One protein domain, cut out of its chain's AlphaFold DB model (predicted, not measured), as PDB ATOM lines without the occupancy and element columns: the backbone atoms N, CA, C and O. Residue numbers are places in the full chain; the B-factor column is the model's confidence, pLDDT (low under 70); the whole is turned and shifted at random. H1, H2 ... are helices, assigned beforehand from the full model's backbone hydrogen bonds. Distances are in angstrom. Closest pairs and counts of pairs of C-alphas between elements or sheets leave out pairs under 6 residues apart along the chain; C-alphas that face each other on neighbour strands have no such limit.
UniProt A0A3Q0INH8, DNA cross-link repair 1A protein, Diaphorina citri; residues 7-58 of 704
ATOM      1  N   HIS A   7      94.879  10.588 -95.429       67.00
ATOM      2  CA  HIS A   7      95.886  11.222 -96.287       67.00
ATOM      3  C   HIS A   7      95.593  11.135 -97.801       67.00
ATOM      4  O   HIS A   7      96.180  11.893 -98.571       67.00
ATOM      5  N   PHE A   8      94.671  10.270 -98.242       63.44
ATOM      6  CA  PHE A   8      94.190  10.227 -99.631       63.44
ATOM      7  C   PHE A   8      92.940  11.095 -99.874       63.44
ATOM      8  O   PHE A   8      92.601  11.371-101.026       63.44
ATOM      9  N   LEU A   9      92.255  11.570 -98.825       64.19
ATOM     10  CA  LEU A   9      91.032  12.374 -98.955       64.19
ATOM     11  C   LEU A   9      91.343  13.844 -99.291       64.19
ATOM     12  O   LEU A   9      91.201  14.739 -98.463       64.19
ATOM     13  N   LYS A  10      91.693  14.112-100.555       61.03
ATOM     14  CA  LYS A  10      91.795  15.470-101.131       61.03
ATOM     15  C   LYS A  10      90.419  16.099-101.447       61.03
ATOM     16  O   LYS A  10      90.246  16.728-102.486       61.03
ATOM     17  N   ILE A  11      89.424  15.898-100.579       58.88
ATOM     18  CA  ILE A  11      88.062  16.453-100.691       58.88
ATOM     19  C   ILE A  11      87.598  16.986 -99.332       58.88
ATOM     20  O   ILE A  11      88.009  16.463 -98.298       58.88
ATOM     21  N   SER A  12      86.736  18.010 -99.319       62.19
ATOM     22  CA  SER A  12      86.180  18.549 -98.070       62.19
ATOM     23  C   SER A  12      85.286  17.534 -97.346       62.19
ATOM     24  O   SER A  12      84.702  16.638 -97.966       62.19
ATOM     25  N   GLY A  13      85.154  17.690 -96.023       57.34
ATOM     26  CA  GLY A  13      84.299  16.834 -95.195       57.34
ATOM     27  C   GLY A  13      82.841  16.835 -95.660       57.34
ATOM     28  O   GLY A  13      82.221  15.779 -95.747       57.34
ATOM     29  N   ASP A  14      82.329  17.988 -96.086       57.56
ATOM     30  CA  ASP A  14      80.954  18.141 -96.577       57.56
ATOM     31  C   ASP A  14      80.737  17.371 -97.883       57.56
ATOM     32  O   ASP A  14      79.732  16.682 -98.046       57.56
ATOM     33  N   MET A  15      81.723  17.399 -98.791       55.56
ATOM     34  CA  MET A  15      81.729  16.574-100.004       55.56
ATOM     35  C   MET A  15      81.830  15.078 -99.697       55.56
ATOM     36  O   MET A  15      81.297  14.272-100.457       55.56
ATOM     37  N   HIS A  16      82.492  14.684 -98.608       62.84
ATOM     38  CA  HIS A  16      82.530  13.292 -98.165       62.84
ATOM     39  C   HIS A  16      81.161  12.838 -97.627       62.84
ATOM     40  O   HIS A  16      80.656  11.795 -98.044       62.84
ATOM     41  N   LEU A  17      80.530  13.640 -96.760       57.97
ATOM     42  CA  LEU A  17      79.215  13.358 -96.168       57.97
ATOM     43  C   LEU A  17      78.104  13.337 -97.234       57.97
ATOM     44  O   LEU A  17      77.457  12.306 -97.419       57.97
ATOM     45  N   MET A  18      77.985  14.402 -98.037       57.22
ATOM     46  CA  MET A  18      77.000  14.547 -99.128       57.22
ATOM     47  C   MET A  18      77.115  13.493-100.242       57.22
ATOM     48  O   MET A  18      76.222  13.395-101.091       57.22
ATOM     49  N   ARG A  19      78.217  12.736-100.290       55.34
ATOM     50  CA  ARG A  19      78.409  11.589-101.194       55.34
ATOM     51  C   ARG A  19      78.165  10.251-100.499       55.34
ATOM     52  O   ARG A  19      77.680   9.333-101.149       55.34
ATOM     53  N   CYS A  20      78.437  10.137 -99.199       61.41
ATOM     54  CA  CYS A  20      78.173   8.915 -98.439       61.41
ATOM     55  C   CYS A  20      76.668   8.659 -98.242       61.41
ATOM     56  O   CYS A  20      76.218   7.525 -98.403       61.41
ATOM     57  N   GLU A  21      75.884   9.711 -97.976       58.97
ATOM     58  CA  GLU A  21      74.426   9.628 -97.772       58.97
ATOM     59  C   GLU A  21      73.627   9.295 -99.045       58.97
ATOM     60  O   GLU A  21      72.461   8.916 -98.961       58.97
ATOM     61  N   LYS A  22      74.230   9.433-100.235       58.06
ATOM     62  CA  LYS A  22      73.547   9.214-101.524       58.06
ATOM     63  C   LYS A  22      73.597   7.773-102.030       58.06
ATOM     64  O   LYS A  22      72.856   7.448-102.956       58.06
ATOM     65  N   ASN A  23      74.428   6.919-101.437       58.00
ATOM     66  CA  ASN A  23      74.586   5.532-101.864       58.00
ATOM     67  C   ASN A  23      73.764   4.596-100.968       58.00
ATOM     68  O   ASN A  23      73.922   4.584 -99.749       58.00
ATOM     69  N   SER A  24      72.915   3.763-101.573       56.56
ATOM     70  CA  SER A  24      72.218   2.676-100.878       56.56
ATOM     71  C   SER A  24      73.164   1.484-100.698       56.56
ATOM     72  O   SER A  24      73.222   0.590-101.544       56.56
ATOM     73  N   TRP A  25      73.929   1.489 -99.606       63.72
ATOM     74  CA  TRP A  25      74.977   0.496 -99.321       63.72
ATOM     75  C   TRP A  25      74.464  -0.954 -99.184       63.72
ATOM     76  O   TRP A  25      75.264  -1.878 -99.277       63.72
ATOM     77  N   ASP A  26      73.148  -1.166 -99.063       58.50
ATOM     78  CA  ASP A  26      72.482  -2.478 -98.933       58.50
ATOM     79  C   ASP A  26      72.640  -3.423-100.149       58.50
ATOM     80  O   ASP A  26      72.204  -4.573-100.090       58.50
ATOM     81  N   GLN A  27      73.209  -2.951-101.266       62.12
ATOM     82  CA  GLN A  27      73.399  -3.733-102.503       62.12
ATOM     83  C   GLN A  27      74.864  -3.873-102.952       62.12
ATOM     84  O   GLN A  27      75.135  -4.601-103.909       62.12
ATOM     85  N   ALA A  28      75.810  -3.198-102.293       71.94
ATOM     86  CA  ALA A  28      77.232  -3.301-102.624       71.94
ATOM     87  C   ALA A  28      77.866  -4.548-101.978       71.94
ATOM     88  O   ALA A  28      77.399  -5.040-100.951       71.94
ATOM     89  N   GLN A  29      78.931  -5.078-102.586       82.44
ATOM     90  CA  GLN A  29      79.638  -6.249-102.056       82.44
ATOM     91  C   GLN A  29      80.689  -5.843-101.013       82.44
ATOM     92  O   GLN A  29      81.203  -4.723-101.024       82.44
ATOM     93  N   GLU A  30      81.046  -6.764-100.118       87.50
ATOM     94  CA  GLU A  30      82.151  -6.549 -99.180       87.50
ATOM     95  C   GLU A  30      83.502  -6.615 -99.906       87.50
ATOM     96  O   GLU A  30      83.661  -7.336-100.892       87.50
ATOM     97  N   CYS A  31      84.478  -5.836 -99.434       89.44
ATOM     98  CA  CYS A  31      85.788  -5.743-100.070       89.44
ATOM     99  C   CYS A  31      86.504  -7.111-100.072       89.44
ATOM    100  O   CYS A  31      86.662  -7.695 -98.997       89.44
ATOM    101  N   PRO A  32      87.027  -7.596-101.219       86.06
ATOM    102  CA  PRO A  32      87.801  -8.841-101.282       86.06
ATOM    103  C   PRO A  32      89.060  -8.854-100.400       86.06
ATOM    104  O   PRO A  32      89.517  -9.923-100.006       86.06
ATOM    105  N   SER A  33      89.613  -7.680-100.071       86.31
ATOM    106  CA  SER A  33      90.744  -7.515 -99.144       86.31
ATOM    107  C   SER A  33      90.323  -7.379 -97.671       86.31
ATOM    108  O   SER A  33      91.184  -7.307 -96.798       86.31
ATOM    109  N   GLY A  34      89.018  -7.344 -97.375       87.56
ATOM    110  CA  GLY A  34      88.458  -7.371 -96.021       87.56
ATOM    111  C   GLY A  34      89.077  -6.350 -95.060       87.56
ATOM    112  O   GLY A  34      89.129  -5.149 -95.341       87.56
ATOM    113  N   ILE A  35      89.551  -6.843 -93.913       86.94
ATOM    114  CA  ILE A  35      90.172  -6.038 -92.849       86.94
ATOM    115  C   ILE A  35      91.578  -5.518 -93.195       86.94
ATOM    116  O   ILE A  35      92.049  -4.599 -92.528       86.94
ATOM    117  N   ASP A  36      92.204  -6.056 -94.244       83.38
ATOM    118  CA  ASP A  36      93.551  -5.713 -94.712       83.38
ATOM    119  C   ASP A  36      93.517  -4.800 -95.956       83.38
ATOM    120  O   ASP A  36      94.501  -4.669 -96.687       83.38
ATOM    121  N   CYS A  37      92.378  -4.152 -96.238       84.88
ATOM    122  CA  CYS A  37      92.275  -3.219 -97.357       84.88
ATOM    123  C   CYS A  37      93.007  -1.888 -97.090       84.88
ATOM    124  O   CYS A  37      92.545  -1.030 -96.326       84.88
ATOM    125  N   PHE A  38      94.104  -1.690 -97.826       83.25
ATOM    126  CA  PHE A  38      94.887  -0.452 -97.908       83.25
ATOM    127  C   PHE A  38      94.863   0.167 -99.318       83.25
ATOM    128  O   PHE A  38      95.859   0.737 -99.765       83.25
ATOM    129  N   SER A  39      93.749   0.034-100.048       81.25
ATOM    130  CA  SER A  39      93.618   0.640-101.378       81.25
ATOM    131  C   SER A  39      93.784   2.167-101.322       81.25
ATOM    132  O   SER A  39      93.361   2.827-100.372       81.25
ATOM    133  N   SER A  40      94.398   2.734-102.358       78.06
ATOM    134  CA  SER A  40      94.541   4.181-102.557       78.06
ATOM    135  C   SER A  40      93.606   4.734-103.640       78.06
ATOM    136  O   SER A  40      93.508   5.952-103.793       78.06
ATOM    137  N   ASP A  41      92.895   3.869-104.373       77.25
ATOM    138  CA  ASP A  41      91.874   4.292-105.331       77.25
ATOM    139  C   ASP A  41      90.569   4.665-104.614       77.25
ATOM    140  O   ASP A  41      90.061   3.944-103.755       77.25
ATOM    141  N   PHE A  42      90.007   5.803-105.009       74.38
ATOM    142  CA  PHE A  42      88.741   6.315-104.506       74.38
ATOM    143  C   PHE A  42      87.552   5.426-104.912       74.38
ATOM    144  O   PHE A  42      86.651   5.212-104.097       74.38
ATOM    145  N   HIS A  43      87.560   4.878-106.134       79.06
ATOM    146  CA  HIS A  43      86.452   4.077-106.673       79.06
ATOM    147  C   HIS A  43      86.359   2.708-105.995       79.06
ATOM    148  O   HIS A  43      85.266   2.243-105.695       79.06
ATOM    149  N   HIS A  44      87.484   2.128-105.576       84.62
ATOM    150  CA  HIS A  44      87.484   0.934-104.728       84.62
ATOM    151  C   HIS A  44      86.596   1.059-103.464       84.62
ATOM    152  O   HIS A  44      85.912   0.112-103.082       84.62
ATOM    153  N   TYR A  45      86.545   2.232-102.818       78.81
ATOM    154  CA  TYR A  45      85.659   2.479-101.663       78.81
ATOM    155  C   TYR A  45      84.281   3.048-102.051       78.81
ATOM    156  O   TYR A  45      83.506   3.439-101.168       78.81
ATOM    157  N   TRP A  46      83.988   3.127-103.346       75.19
ATOM    158  CA  TRP A  46      82.658   3.325-103.912       75.19
ATOM    159  C   TRP A  46      82.000   1.968-104.193       75.19
ATOM    160  O   TRP A  46      80.875   1.739-103.756       75.19
ATOM    161  N   ASP A  47      82.743   1.057-104.825       81.31
ATOM    162  CA  ASP A  47      82.256  -0.247-105.290       81.31
ATOM    163  C   ASP A  47      82.095  -1.285-104.161       81.31
ATOM    164  O   ASP A  47      81.263  -2.190-104.268       81.31
ATOM    165  N   PHE A  48      82.851  -1.147-103.060       84.38
ATOM    166  CA  PHE A  48      82.813  -2.074-101.921       84.38
ATOM    167  C   PHE A  48      82.435  -1.410-100.584       84.38
ATOM    168  O   PHE A  48      82.952  -0.346-100.220       84.38
ATOM    169  N   THR A  49      81.598  -2.089 -99.789       84.69
ATOM    170  CA  THR A  49      81.045  -1.606 -98.501       84.69
ATOM    171  C   THR A  49      82.093  -1.351 -97.419       84.69
ATOM    172  O   THR A  49      81.982  -0.367 -96.686       84.69
ATOM    173  N   HIS A  50      83.114  -2.210 -97.314       88.75
ATOM    174  CA  HIS A  50      84.132  -2.182 -96.250       88.75
ATOM    175  C   HIS A  50      83.551  -2.246 -94.818       88.75
ATOM    176  O   HIS A  50      84.105  -1.662 -93.879       88.75
ATOM    177  N   ALA A  51      82.430  -2.945 -94.628       83.25
ATOM    178  CA  ALA A  51      81.760  -3.072 -93.337       83.25
ATOM    179  C   ALA A  51      82.592  -3.886 -92.328       83.25
ATOM    180  O   ALA A  51      82.616  -3.550 -91.144       83.25
ATOM    181  N   THR A  52      83.329  -4.903 -92.785       81.94
ATOM    182  CA  THR A  52      84.227  -5.706 -91.932       81.94
ATOM    183  C   THR A  52      85.418  -4.881 -91.444       81.94
ATOM    184  O   THR A  52      85.721  -4.878 -90.251       81.94
ATOM    185  N   LEU A  53      86.032  -4.092 -92.333       85.06
ATOM    186  CA  LEU A  53      87.096  -3.142 -92.001       85.06
ATOM    187  C   LEU A  53      86.620  -2.075 -91.003       85.06
ATOM    188  O   LEU A  53      87.330  -1.760 -90.046       85.06
ATOM    189  N   ALA A  54      85.408  -1.546 -91.197       83.56
ATOM    190  CA  ALA A  54      84.796  -0.582 -90.287       83.56
ATOM    191  C   ALA A  54      84.558  -1.179 -88.888       83.56
ATOM    192  O   ALA A  54      84.908  -0.552 -87.888       83.56
ATOM    193  N   GLN A  55      84.025  -2.404 -88.808       80.31
ATOM    194  CA  GLN A  55      83.832  -3.119 -87.541       80.31
ATOM    195  C   GLN A  55      85.167  -3.415 -86.845       80.31
ATOM    196  O   GLN A  55      85.311  -3.110 -85.664       80.31
ATOM    197  N   HIS A  56      86.170  -3.923 -87.568       82.00
ATOM    198  CA  HIS A  56      87.501  -4.210 -87.021       82.00
ATOM    199  C   HIS A  56      88.162  -2.957 -86.421       82.00
ATOM    200  O   HIS A  56      88.626  -2.982 -85.279       82.00
ATOM    201  N   ARG A  57      88.121  -1.825 -87.137       81.31
ATOM    202  CA  ARG A  57      88.616  -0.532 -86.633       81.31
ATOM    203  C   ARG A  57      87.809  -0.045 -85.423       81.31
ATOM    204  O   ARG A  57      88.401   0.400 -84.445       81.31
ATOM    205  N   SER A  58      86.482  -0.186 -85.444       76.00
ATOM    206  CA  SER A  58      85.610   0.185 -84.318       76.00
ATOM    207  C   SER A  58      85.813  -0.672 -83.062       76.00
ATOM    208  O   SER A  58      85.501  -0.209 -81.965       76.00
TER     209      SER A  58
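What this domain is: This is residues 7 to 58 of the 704 residues of the protein "DNA cross-link repair 1A protein" of Diaphorina citri (UniProt A0A3Q0INH8). What shape appears? With little regular structure, H1 lies at one side, and a long loop, residues 21 to 43, curves in a wide turn before folding back to H2 and H3. Residues 10 to 18 stick out. What is its make-up? The printed part has 52 residues with three named helices, H1, H2, H3, and no named strand; the class is all helix, with 20 residues in named elements. It is compact, with a radius of gyration of the C-alphas of 11.3 A and spans of 26 by 26 by 21 A.

Where its parts are: Where is H1? It holds residues 13 to 20, 10.5 A long, from C-alpha 13 at (84.299, 16.834, -95.195). Where are the others? H2 holds residues 44 to 47, 5.4 A. H3 holds residues 51 to 58, 10.3 A, ending at C-alpha 58 (85.610, 0.185, -84.318).

How they stand to each other: Which helices touch? H1, H2 and H3 are apart from one another. How are their backbones? Every O i to N i+4 pair is within hydrogen-bond range in H1 and H3; H2 is too short for one.

The domain as a whole: Which link is long? H1 to H2, 23 residues; H2 to H3 is tight. Where is confidence low? Residues 7 to 27 are under 70; the printed part has no cut.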